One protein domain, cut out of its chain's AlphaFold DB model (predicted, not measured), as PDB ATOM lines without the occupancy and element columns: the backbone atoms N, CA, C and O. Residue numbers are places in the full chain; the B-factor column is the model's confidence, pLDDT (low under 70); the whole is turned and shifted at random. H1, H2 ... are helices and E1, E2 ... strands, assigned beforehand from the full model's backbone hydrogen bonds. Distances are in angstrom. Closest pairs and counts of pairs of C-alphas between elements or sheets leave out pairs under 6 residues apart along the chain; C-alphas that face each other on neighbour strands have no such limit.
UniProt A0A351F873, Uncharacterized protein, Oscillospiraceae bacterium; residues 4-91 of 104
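What this domain is: This is residues 4 to 91 of the 104 residues of an uncharacterized protein of Oscillospiraceae bacterium (UniProt A0A351F873). A long, narrow sheet of four strands has the long helix H1 slanting over one face, with the short H3 beside it near one end and the other face bare. H2 runs along E2 on that same face, nearly in line with E1, toward the other end. The printed part has 88 residues, mixed in class, in the order H1 H2 E1 E2 E3 E4 H3; the antiparallel sheet runs E1 E2 E3 E4. It is elongated, 44 by 25 by 18 A, and only just compact, close to loose, with a radius of gyration of the C-alphas of 14.4 A.

Where its parts are: H1, residues 4 to 23, begins at C-alpha 4 (169.789, 109.344, 164.299) and spans 28.7 A. H2 is residues 35 to 45, 15.5 A. E1 is 48 to 53, E2 is 56 to 66, 33.3 A, E3 is 71 to 79, 27.1 A, and E4 is 82 to 84. H3, residues 86 to 91, ends at C-alpha 91 (155.464, 116.604, 175.335).

How they stand to each other: H1 is on the sheet at a height of 9.2 A, over E1, E2 and E3; its closest C-alphas to E2 are Cys 16 and Tyr 60, 6.4 A. With residues 13 to 17 alone H1 touches H3, Ile 13 to Phe 89 at 6.4 A between C-alphas. H1 and H3 on one face make two layers, helices over a sheet. H2 lies only just over E2, with 3 C-alphas falling on it. The strands form a meander of antiparallel hairpins: N 51 and O 58 are 3.0 A apart, N 63 and O 74 2.8 A, N 84 and O 77 2.8 A. In H1, H2 and H3 every O i to N i+4 pair is within hydrogen-bond range.

The domain as a whole: The C-alphas farthest apart, Ser 33 and Lys 54, are 44.8 A apart. The H1 to H2 link, 11 residues, is long; the others are tight. The printed part has no cut, and no printed residue is under 70 in pLDDT.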
ATOM      1  N   TYR A   4     169.848 110.708 163.769       88.44
ATOM      2  CA  TYR A   4     169.789 109.344 164.299       88.44
ATOM      3  C   TYR A   4     169.496 109.342 165.800       88.44
ATOM      4  O   TYR A   4     168.681 108.547 166.271       88.44
ATOM      5  N   GLU A   5     170.093 110.272 166.538       89.25
ATOM      6  CA  GLU A   5     169.851 110.489 167.960       89.25
ATOM      7  C   GLU A   5     168.389 110.882 168.218       89.25
ATOM      8  O   GLU A   5     167.720 110.263 169.048       89.25
ATOM      9  N   ILE A   6     167.844 111.822 167.431       91.44
ATOM     10  CA  ILE A   6     166.420 112.199 167.482       91.44
ATOM     11  C   ILE A   6     165.524 110.971 167.278       91.44
ATOM     12  O   ILE A   6     164.616 110.729 168.075       91.44
ATOM     13  N   GLN A   7     165.785 110.169 166.242       93.31
ATOM     14  CA  GLN A   7     164.991 108.971 165.963       93.31
ATOM     15  C   GLN A   7     165.092 107.921 167.074       93.31
ATOM     16  O   GLN A   7     164.094 107.274 167.398       93.31
ATOM     17  N   SER A   8     166.273 107.748 167.667       93.88
ATOM     18  CA  SER A   8     166.483 106.837 168.795       93.88
ATOM     19  C   SER A   8     165.666 107.260 170.020       93.88
ATOM     20  O   SER A   8     164.971 106.437 170.627       93.88
ATOM     21  N   ILE A   9     165.662 108.559 170.340       95.25
ATOM     22  CA  ILE A   9     164.873 109.114 171.446       95.25
ATOM     23  C   ILE A   9     163.375 108.952 171.172       95.25
ATOM     24  O   ILE A   9     162.650 108.473 172.044       95.25
ATOM     25  N   ILE A  10     162.907 109.271 169.960       95.81
ATOM     26  CA  ILE A  10     161.501 109.081 169.563       95.81
ATOM     27  C   ILE A  10     161.077 107.623 169.767       95.81
ATOM     28  O   ILE A  10     160.103 107.372 170.476       95.81
ATOM     29  N   LYS A  11     161.837 106.659 169.229       95.88
ATOM     30  CA  LYS A  11     161.548 105.220 169.380       95.88
ATOM     31  C   LYS A  11     161.534 104.790 170.843       95.88
ATOM     32  O   LYS A  11     160.701 103.980 171.252       95.88
ATOM     33  N   THR A  12     162.446 105.335 171.644       96.25
ATOM     34  CA  THR A  12     162.497 105.072 173.082       96.25
ATOM     35  C   THR A  12     161.219 105.562 173.755       96.25
ATOM     36  O   THR A  12     160.543 104.763 174.403       96.25
ATOM     37  N   ILE A  13     160.822 106.818 173.532       96.44
ATOM     38  CA  ILE A  13     159.601 107.403 174.101       96.44
ATOM     39  C   ILE A  13     158.352 106.633 173.663       96.44
ATOM     40  O   ILE A  13     157.527 106.284 174.508       96.44
ATOM     41  N   GLU A  14     158.220 106.336 172.370       96.81
ATOM     42  CA  GLU A  14     157.092 105.573 171.826       96.81
ATOM     43  C   GLU A  14     156.997 104.193 172.472       96.81
ATOM     44  O   GLU A  14     155.911 103.769 172.863       96.81
ATOM     45  N   SER A  15     158.134 103.527 172.681       95.25
ATOM     46  CA  SER A  15     158.150 102.244 173.374       95.25
ATOM     47  C   SER A  15     157.725 102.362 174.843       95.25
ATOM     48  O   SER A  15     156.951 101.531 175.304       95.25
ATOM     49  N   CYS A  16     158.163 103.393 175.575       95.69
ATOM     50  CA  CYS A  16     157.757 103.613 176.966       95.69
ATOM     51  C   CYS A  16     156.243 103.841 177.075       95.69
ATOM     52  O   CYS A  16     155.582 103.220 177.905       95.69
ATOM     53  N   ILE A  17     155.686 104.680 176.196       95.75
ATOM     54  CA  ILE A  17     154.241 104.938 176.128       95.75
ATOM     55  C   ILE A  17     153.485 103.653 175.771       95.75
ATOM     56  O   ILE A  17     152.488 103.338 176.412       95.75
ATOM     57  N   TYR A  18     153.990 102.876 174.809       94.25
ATOM     58  CA  TYR A  18     153.400 101.591 174.440       94.25
ATOM     59  C   TYR A  18     153.329 100.622 175.628       94.25
ATOM     60  O   TYR A  18     152.280 100.023 175.852       94.25
ATOM     61  N   TYR A  19     154.404 100.470 176.409       92.25
ATOM     62  CA  TYR A  19     154.399  99.580 177.576       92.25
ATOM     63  C   TYR A  19     153.425 100.046 178.663       92.25
ATOM     64  O   TYR A  19     152.682  99.218 179.192       92.25
ATOM     65  N   HIS A  20     153.391 101.352 178.938       94.25
ATOM     66  CA  HIS A  20     152.436 101.960 179.862       94.25
ATOM     67  C   HIS A  20     150.986 101.666 179.452       94.25
ATOM     68  O   HIS A  20     150.199 101.141 180.240       94.25
ATOM     69  N   ASP A  21     150.638 101.932 178.190       93.62
ATOM     70  CA  ASP A  21     149.273 101.755 177.693       93.62
ATOM     71  C   ASP A  21     148.884 100.270 177.602       93.62
ATOM     72  O   ASP A  21     147.778  99.893 177.996       93.62
ATOM     73  N   LYS A  22     149.803  99.400 177.158       90.75
ATOM     74  CA  LYS A  22     149.595  97.944 177.065       90.75
ATOM     75  C   LYS A  22     149.248  97.327 178.419       90.75
ATOM     76  O   LYS A  22     148.414  96.427 178.481       90.75
ATOM     77  N   MET A  23     149.898  97.774 179.490       90.81
ATOM     78  CA  MET A  23     149.793  97.165 180.819       90.81
ATOM     79  C   MET A  23     148.848  97.919 181.766       90.81
ATOM     80  O   MET A  23     148.642  97.487 182.900       90.81
ATOM     81  N   ARG A  24     148.196  98.991 181.297       88.56
ATOM     82  CA  ARG A  24     147.238  99.801 182.071       88.56
ATOM     83  C   ARG A  24     146.114  98.984 182.720       88.56
ATOM     84  O   ARG A  24     145.622  99.354 183.781       88.56
ATOM     85  N   TYR A  25     145.724  97.874 182.095       87.81
ATOM     86  CA  TYR A  25     144.662  96.978 182.563       87.81
ATOM     87  C   TYR A  25     145.184  95.604 183.003       87.81
ATOM     88  O   TYR A  25     144.427  94.636 183.013       87.81
ATOM     89  N   ALA A  26     146.464  95.511 183.386       85.88
ATOM     90  CA  ALA A  26     147.126  94.240 183.682       85.88
ATOM     91  C   ALA A  26     146.407  93.381 184.733       85.88
ATOM     92  O   ALA A  26     146.429  92.161 184.626       85.88
ATOM     93  N   TYR A  27     145.709  93.994 185.695       80.25
ATOM     94  CA  TYR A  27     144.936  93.264 186.707       80.25
ATOM     95  C   TYR A  27     143.880  92.318 186.108       80.25
ATOM     96  O   TYR A  27     143.584  91.273 186.679       80.25
ATOM     97  N   PHE A  28     143.335  92.655 184.936       87.38
ATOM     98  CA  PHE A  28     142.348  91.829 184.235       87.38
ATOM     99  C   PHE A  28     142.985  90.771 183.326       87.38
ATOM    100  O   PHE A  28     142.275  89.994 182.688       87.38
ATOM    101  N   PHE A  29     144.315  90.734 183.223       89.12
ATOM    102  CA  PHE A  29     145.004  89.769 182.378       89.12
ATOM    103  C   PHE A  29     145.118  88.424 183.086       89.12
ATOM    104  O   PHE A  29     145.434  88.329 184.273       89.12
ATOM    105  N   SER A  30     144.906  87.358 182.316       90.31
ATOM    106  CA  SER A  30     145.168  86.003 182.786       90.31
ATOM    107  C   SER A  30     146.672  85.767 182.875       90.31
ATOM    108  O   SER A  30     147.412  86.009 181.919       90.31
ATOM    109  N   SER A  31     147.120  85.275 184.027       92.06
ATOM    110  CA  SER A  31     148.516  84.892 184.219       92.06
ATOM    111  C   SER A  31     148.868  83.653 183.380       92.06
ATOM    112  O   SER A  31     148.037  82.750 183.247       92.06
ATOM    113  N   PRO A  32     150.097  83.551 182.835       94.00
ATOM    114  CA  PRO A  32     150.556  82.324 182.197       94.00
ATOM    115  C   PRO A  32     150.428  81.099 183.120       94.00
ATOM    116  O   PRO A  32     150.812  81.127 184.295       94.00
ATOM    117  N   SER A  33     149.948  79.982 182.570       92.88
ATOM    118  CA  SER A  33     149.676  78.753 183.335       92.88
ATOM    119  C   SER A  33     150.942  78.100 183.899       92.88
ATOM    120  O   SER A  33     150.941  77.558 185.007       92.88
ATOM    121  N   THR A  34     152.065  78.201 183.187       95.44
ATOM    122  CA  THR A  34     153.330  77.572 183.588       95.44
ATOM    123  C   THR A  34     154.235  78.529 184.359       95.44
ATOM    124  O   THR A  34     154.311  79.722 184.066       95.44
ATOM    125  N   SER A  35     155.011  77.994 185.310       92.75
ATOM    126  CA  SER A  35     156.012  78.794 186.032       92.75
ATOM    127  C   SER A  35     157.055  79.405 185.094       92.75
ATOM    128  O   SER A  35     157.490  80.530 185.328       92.75
ATOM    129  N   LYS A  36     157.462  78.682 184.043       95.50
ATOM    130  CA  LYS A  36     158.398  79.197 183.034       95.50
ATOM    131  C   LYS A  36     157.770  80.348 182.243       95.50
ATOM    132  O   LYS A  36     158.424  81.366 182.048       95.50
ATOM    133  N   GLY A  37     156.502  80.208 181.851       95.75
ATOM    134  CA  GLY A  37     155.749  81.249 181.154       95.75
ATOM    135  C   GLY A  37     155.602  82.520 181.986       95.75
ATOM    136  O   GLY A  37     155.835  83.603 181.463       95.75
ATOM    137  N   ARG A  38     155.310  82.396 183.289       95.69
ATOM    138  CA  ARG A  38     155.235  83.542 184.211       95.69
ATOM    139  C   ARG A  38     156.558  84.288 184.305       95.69
ATOM    140  O   ARG A  38     156.586  85.476 184.034       95.69
ATOM    141  N   ARG A  39     157.662  83.582 184.565       95.69
ATOM    142  CA  ARG A  39     159.004  84.196 184.636       95.69
ATOM    143  C   ARG A  39     159.389  84.901 183.339       95.69
ATOM    144  O   ARG A  39     159.937  85.997 183.364       95.69
ATOM    145  N   TYR A  40     159.083  84.281 182.200       95.62
ATOM    146  CA  TYR A  40     159.313  84.905 180.901       95.62
ATOM    147  C   TYR A  40     158.462  86.170 180.733       95.62
ATOM    148  O   TYR A  40     158.974  87.205 180.320       95.62
ATOM    149  N   TYR A  41     157.184  86.116 181.104       93.81
ATOM    150  CA  TYR A  41     156.274  87.256 181.032       93.81
ATOM    151  C   TYR A  41     156.709  88.412 181.946       93.81
ATOM    152  O   TYR A  41     156.704  89.566 181.519       93.81
ATOM    153  N   GLU A  42     157.128  88.114 183.176       95.62
ATOM    154  CA  GLU A  42     157.688  89.086 184.119       95.62
ATOM    155  C   GLU A  42     158.934  89.756 183.538       95.62
ATOM    156  O   GLU A  42     159.018  90.982 183.539       95.62
ATOM    157  N   MET A  43     159.857  88.973 182.973       94.44
ATOM    158  CA  MET A  43     161.087  89.469 182.348       94.44
ATOM    159  C   MET A  43     160.811  90.369 181.138       94.44
ATOM    160  O   MET A  43     161.480  91.379 180.962       94.44
ATOM    161  N   GLN A  44     159.824  90.034 180.303       92.81
ATOM    162  CA  GLN A  44     159.503  90.824 179.108       92.81
ATOM    163  C   GLN A  44     158.767  92.135 179.414       92.81
ATOM    164  O   GLN A  44     158.805  93.054 178.602       92.81
ATOM    165  N   ASN A  45     158.069  92.225 180.551       92.94
ATOM    166  CA  ASN A  45     157.264  93.402 180.900       92.94
ATOM    167  C   ASN A  45     157.808  94.172 182.121       92.94
ATOM    168  O   ASN A  45     157.203  95.165 182.533       92.94
ATOM    169  N   SER A  46     158.940  93.746 182.686       95.44
ATOM    170  CA  SER A  46     159.706  94.507 183.679       95.44
ATOM    171  C   SER A  46     160.916  95.117 182.993       95.44
ATOM    172  O   SER A  46     161.893  94.420 182.722       95.44
ATOM    173  N   ILE A  47     160.829  96.398 182.658       95.12
ATOM    174  CA  ILE A  47     161.858  97.088 181.888       95.12
ATOM    175  C   ILE A  47     162.190  98.429 182.523       95.12
ATOM    176  O   ILE A  47     161.363  99.045 183.188       95.12
ATOM    177  N   GLU A  48     163.391  98.911 182.244       96.62
ATOM    178  CA  GLU A  48     163.789 100.282 182.520       96.62
ATOM    179  C   GLU A  48     164.374 100.874 181.243       96.62
ATOM    180  O   GLU A  48     165.131 100.216 180.523       96.62
ATOM    181  N   LYS A  49     163.965 102.097 180.915       96.75
ATOM    182  CA  LYS A  49     164.441 102.834 179.748       96.75
ATOM    183  C   LYS A  49     164.689 104.277 180.131       96.75
ATOM    184  O   LYS A  49     163.803 104.927 180.685       96.75
ATOM    185  N   SER A  50     165.859 104.776 179.752       96.56
ATOM    186  CA  SER A  50     166.282 106.141 180.042       96.56
ATOM    187  C   SER A  50     166.790 106.836 178.784       96.56
ATOM    188  O   SER A  50     167.396 106.197 177.924       96.56
ATOM    189  N   PHE A  51     166.540 108.137 178.675       95.75
ATOM    190  CA  PHE A  51     167.104 108.997 177.636       95.75
ATOM    191  C   PHE A  51     167.331 110.412 178.176       95.75
ATOM    192  O   PHE A  51     166.664 110.842 179.119       95.75
ATOM    193  N   THR A  52     168.243 111.149 177.548       95.75
ATOM    194  CA  THR A  52     168.547 112.538 177.911       95.75
ATOM    195  C   THR A  52     167.951 113.485 176.878       95.75
ATOM    196  O   THR A  52     168.074 113.262 175.675       95.75
ATOM    197  N   TYR A  53     167.295 114.552 177.334       94.75
ATOM    198  CA  TYR A  53     166.796 115.615 176.463       94.75
ATOM    199  C   TYR A  53     166.843 116.964 177.182       94.75
ATOM    200  O   TYR A  53     166.288 117.109 178.271       94.75
ATOM    201  N   LYS A  54     167.482 117.963 176.550       92.88
ATOM    202  CA  LYS A  54     167.674 119.316 177.111       92.88
ATOM    203  C   LYS A  54     168.228 119.275 178.545       92.88
ATOM    204  O   LYS A  54     167.632 119.861 179.441       92.88
ATOM    205  N   ASP A  55     169.291 118.500 178.750       94.50
ATOM    206  CA  ASP A  55     169.976 118.312 180.040       94.50
ATOM    207  C   ASP A  55     169.153 117.653 181.161       94.50
ATOM    208  O   ASP A  55     169.668 117.474 182.260       94.50
ATOM    209  N   ASN A  56     167.917 117.221 180.888       96.38
ATOM    210  CA  ASN A  56     167.120 116.446 181.838       96.38
ATOM    211  C   ASN A  56     167.189 114.955 181.489       96.38
ATOM    212  O   ASN A  56     167.121 114.566 180.314       96.38
ATOM    213  N   THR A  57     167.264 114.115 182.517       97.50
ATOM    214  CA  THR A  57     167.230 112.656 182.397       97.50
ATOM    215  C   THR A  57     165.803 112.162 182.567       97.50
ATOM    216  O   THR A  57     165.197 112.307 183.628       97.50
ATOM    217  N   TYR A  58     165.264 111.548 181.522       98.12
ATOM    218  CA  TYR A  58     163.938 110.949 181.521       98.12
ATOM    219  C   TYR A  58     164.073 109.446 181.716       98.12
ATOM    220  O   TYR A  58     164.724 108.788 180.909       98.12
ATOM    221  N   THR A  59     163.407 108.893 182.728       98.19
ATOM    222  CA  THR A  59     163.411 107.447 182.988       98.19
ATOM    223  C   THR A  59     161.991 106.922 183.115       98.19
ATOM    224  O   THR A  59     161.181 107.447 183.883       98.19
ATOM    225  N   TYR A  60     161.693 105.878 182.349       98.06
ATOM    226  CA  TYR A  60     160.520 105.035 182.510       98.06
ATOM    227  C   TYR A  60     160.954 103.705 183.113       98.06
ATOM    228  O   TYR A  60     161.907 103.088 182.635       98.06
ATOM    229  N   TRP A  61     160.225 103.245 184.119       97.38
ATOM    230  CA  TRP A  61     160.402 101.920 184.691       97.38
ATOM    231  C   TRP A  61     159.064 101.203 184.748       97.38
ATOM    232  O   TRP A  61     158.015 101.819 184.950       97.38
ATOM    233  N   SER A  62     159.110  99.886 184.611       95.81
ATOM    234  CA  SER A  62     157.990  99.005 184.870       95.81
ATOM    235  C   SER A  62     158.438  97.755 185.603       95.81
ATOM    236  O   SER A  62     159.539  97.238 185.413       95.81
ATOM    237  N   LYS A  63     157.546  97.241 186.440       95.88
ATOM    238  CA  LYS A  63     157.707  95.997 187.172       95.88
ATOM    239  C   LYS A  63     156.436  95.180 187.020       95.88
ATOM    240  O   LYS A  63     155.352  95.613 187.410       95.88
ATOM    241  N   CYS A  64     156.590  93.996 186.452       95.50
ATOM    242  CA  CYS A  64     155.533  93.022 186.254       95.50
ATOM    243  C   CYS A  64     155.774  91.825 187.174       95.50
ATOM    244  O   CYS A  64     156.896  91.330 187.281       95.50
ATOM    245  N   TYR A  65     154.717  91.363 187.829       94.88
ATOM    246  CA  TYR A  65     154.724  90.185 188.682       94.88
ATOM    247  C   TYR A  65     153.508  89.315 188.370       94.88
ATOM    248  O   TYR A  65     152.374  89.791 188.346       94.88
ATOM    249  N   CYS A  66     153.724  88.027 188.152       94.38
ATOM    250  CA  CYS A  66     152.682  87.067 187.835       94.38
ATOM    251  C   CYS A  66     152.464  86.122 189.019       94.38
ATOM    252  O   CYS A  66     153.285  85.254 189.315       94.38
ATOM    253  N   SER A  67     151.290  86.214 189.640       90.31
ATOM    254  CA  SER A  67     150.802  85.161 190.537       90.31
ATOM    255  C   SER A  67     150.226  83.987 189.734       90.31
ATOM    256  O   SER A  67     150.226  83.998 188.502       90.31
ATOM    257  N   SER A  68     149.712  82.955 190.403       88.31
ATOM    258  CA  SER A  68     148.999  81.859 189.729       88.31
ATOM    259  C   SER A  68     147.714  82.309 189.024       88.31
ATOM    260  O   SER A  68     147.298  81.648 188.079       88.31
ATOM    261  N   GLN A  69     147.102  83.417 189.457       86.88
ATOM    262  CA  GLN A  69     145.778  83.855 188.994       86.88
ATOM    263  C   GLN A  69     145.797  85.221 188.300       86.88
ATOM    264  O   GLN A  69     145.047  85.440 187.353       86.88
ATOM    265  N   HIS A  70     146.657  86.134 188.746       90.06
ATOM    266  CA  HIS A  70     146.646  87.538 188.327       90.06
ATOM    267  C   HIS A  70     148.026  88.036 187.911       90.06
ATOM    268  O   HIS A  70     149.052  87.575 188.430       90.06
ATOM    269  N   VAL A  71     148.022  89.022 187.014       93.81
ATOM    270  CA  VAL A  71     149.187  89.823 186.643       93.81
ATOM    271  C   VAL A  71     149.123  91.154 187.390       93.81
ATOM    272  O   VAL A  71     148.176  91.923 187.257       93.81
ATOM    273  N   TYR A  72     150.155  91.427 188.172       93.25
ATOM    274  CA  TYR A  72     150.360  92.688 188.865       93.25
ATOM    275  C   TYR A  72     151.373  93.513 188.087       93.25
ATOM    276  O   TYR A  72     152.428  93.015 187.694       93.25
ATOM    277  N   PHE A  73     151.060  94.783 187.876       94.81
ATOM    278  CA  PHE A  73     151.913  95.694 187.135       94.81
ATOM    279  C   PHE A  73     152.008  97.026 187.862       94.81
ATOM    280  O   PHE A  73     151.011  97.551 188.355       94.81
ATOM    281  N   SER A  74     153.218  97.564 187.923       94.69
ATOM    282  CA  SER A  74     153.486  98.907 188.408       94.69
ATOM    283  C   SER A  74     154.490  99.566 187.485       94.69
ATOM    284  O   SER A  74     155.456  98.930 187.068       94.69
ATOM    285  N   ASP A  75     154.269 100.833 187.180       96.62
ATOM    286  CA  ASP A  75     155.170 101.631 186.373       96.62
ATOM    287  C   ASP A  75     155.284 103.065 186.894       96.62
ATOM    288  O   ASP A  75     154.579 103.515 187.811       96.62
ATOM    289  N   GLY A  76     156.219 103.795 186.301       96.81
ATOM    290  CA  GLY A  76     156.412 105.193 186.603       96.81
ATOM    291  C   GLY A  76     157.253 105.906 185.563       96.81
ATOM    292  O   GLY A  76     158.132 105.333 184.924       96.81
ATOM    293  N   PHE A  77     156.983 107.201 185.449       97.88
ATOM    294  CA  PHE A  77     157.788 108.140 184.687       97.88
ATOM    295  C   PHE A  77     158.505 109.057 185.666       97.88
ATOM    296  O   PHE A  77     157.908 109.526 186.640       97.88
ATOM    297  N   THR A  78     159.776 109.331 185.408       98.06
ATOM    298  CA  THR A  78     160.567 110.286 186.181       98.06
ATOM    299  C   THR A  78     161.326 111.233 185.261       98.06
ATOM    300  O   THR A  78     161.659 110.877 184.129       98.06
ATOM    301  N   VAL A  79     161.552 112.449 185.750       97.44
ATOM    302  CA  VAL A  79     162.432 113.455 185.148       97.44
ATOM    303  C   VAL A  79     163.367 113.916 186.256       97.44
ATOM    304  O   VAL A  79     162.884 114.383 187.289       97.44
ATOM    305  N   ASP A  80     164.665 113.681 186.086       97.25
ATOM    306  CA  ASP A  80     165.710 113.929 187.091       97.25
ATOM    307  C   ASP A  80     165.376 113.306 188.455       97.25
ATOM    308  O   ASP A  80     165.431 113.938 189.509       97.25
ATOM    309  N   GLY A  81     164.922 112.050 188.420       95.06
ATOM    310  CA  GLY A  81     164.518 111.289 189.605       95.06
ATOM    311  C   GLY A  81     163.176 111.709 190.218       95.06
ATOM    312  O   GLY A  81     162.660 111.015 191.093       95.06
ATOM    313  N   GLN A  82     162.548 112.791 189.751       97.44
ATOM    314  CA  GLN A  82     161.234 113.213 190.235       97.44
ATOM    315  C   GLN A  82     160.114 112.526 189.468       97.44
ATOM    316  O   GLN A  82     160.064 112.601 188.240       97.44
ATOM    317  N   ARG A  83     159.154 111.927 190.178       96.81
ATOM    318  CA  ARG A  83     157.978 111.303 189.559       96.81
ATOM    319  C   ARG A  83     157.170 112.329 188.758       96.81
ATOM    320  O   ARG A  83     156.831 113.400 189.261       96.81
ATOM    321  N   LYS A  84     156.842 111.982 187.516       97.12
ATOM    322  CA  LYS A  84     156.003 112.760 186.599       97.12
ATOM    323  C   LYS A  84     154.916 111.876 185.988       97.12
ATOM    324  O   LYS A  84     154.884 110.662 186.173       97.12
ATOM    325  N   ASP A  85     154.016 112.528 185.266       95.62
ATOM    326  CA  ASP A  85     152.980 111.898 184.451       95.62
ATOM    327  C   ASP A  85     153.522 111.560 183.046       95.62
ATOM    328  O   ASP A  85     154.447 112.219 182.557       95.62
ATOM    329  N   VAL A  86     152.903 110.592 182.358       95.56
ATOM    330  CA  VAL A  86     153.192 110.238 180.953       95.56
ATOM    331  C   VAL A  86     153.166 111.454 180.010       95.56
ATOM    332  O   VAL A  86     153.866 111.484 178.995       95.56
ATOM    333  N   ARG A  87     152.411 112.507 180.351       96.50
ATOM    334  CA  ARG A  87     152.385 113.799 179.641       96.50
ATOM    335  C   ARG A  87     153.769 114.425 179.474       96.50
ATOM    336  O   ARG A  87     154.004 115.056 178.447       96.50
ATOM    337  N   ALA A  88     154.685 114.240 180.430       96.19
ATOM    338  CA  ALA A  88     156.050 114.755 180.320       96.19
ATOM    339  C   ALA A  88     156.782 114.142 179.113       96.19
ATOM    340  O   ALA A  88     157.405 114.862 178.338       96.19
ATOM    341  N   PHE A  89     156.621 112.835 178.900       97.06
ATOM    342  CA  PHE A  89     157.203 112.112 177.768       97.06
ATOM    343  C   PHE A  89     156.484 112.459 176.459       97.06
ATOM    344  O   PHE A  89     157.130 112.736 175.448       97.06
ATOM    345  N   LYS A  90     155.144 112.528 176.475       96.50
ATOM    346  CA  LYS A  90     154.335 112.921 175.302       96.50
ATOM    347  C   LYS A  90     154.677 114.327 174.799       96.50
ATOM    348  O   LYS A  90     154.676 114.556 173.592       96.50
ATOM    349  N   ARG A  91     155.003 115.259 175.700       96.75
ATOM    350  CA  ARG A  91     155.464 116.604 175.335       96.75
ATOM    351  C   ARG A  91     156.791 116.560 174.579       96.75
ATOM    352  O   ARG A  91     156.885 117.179 173.526       96.75
TER     353      ARG A  91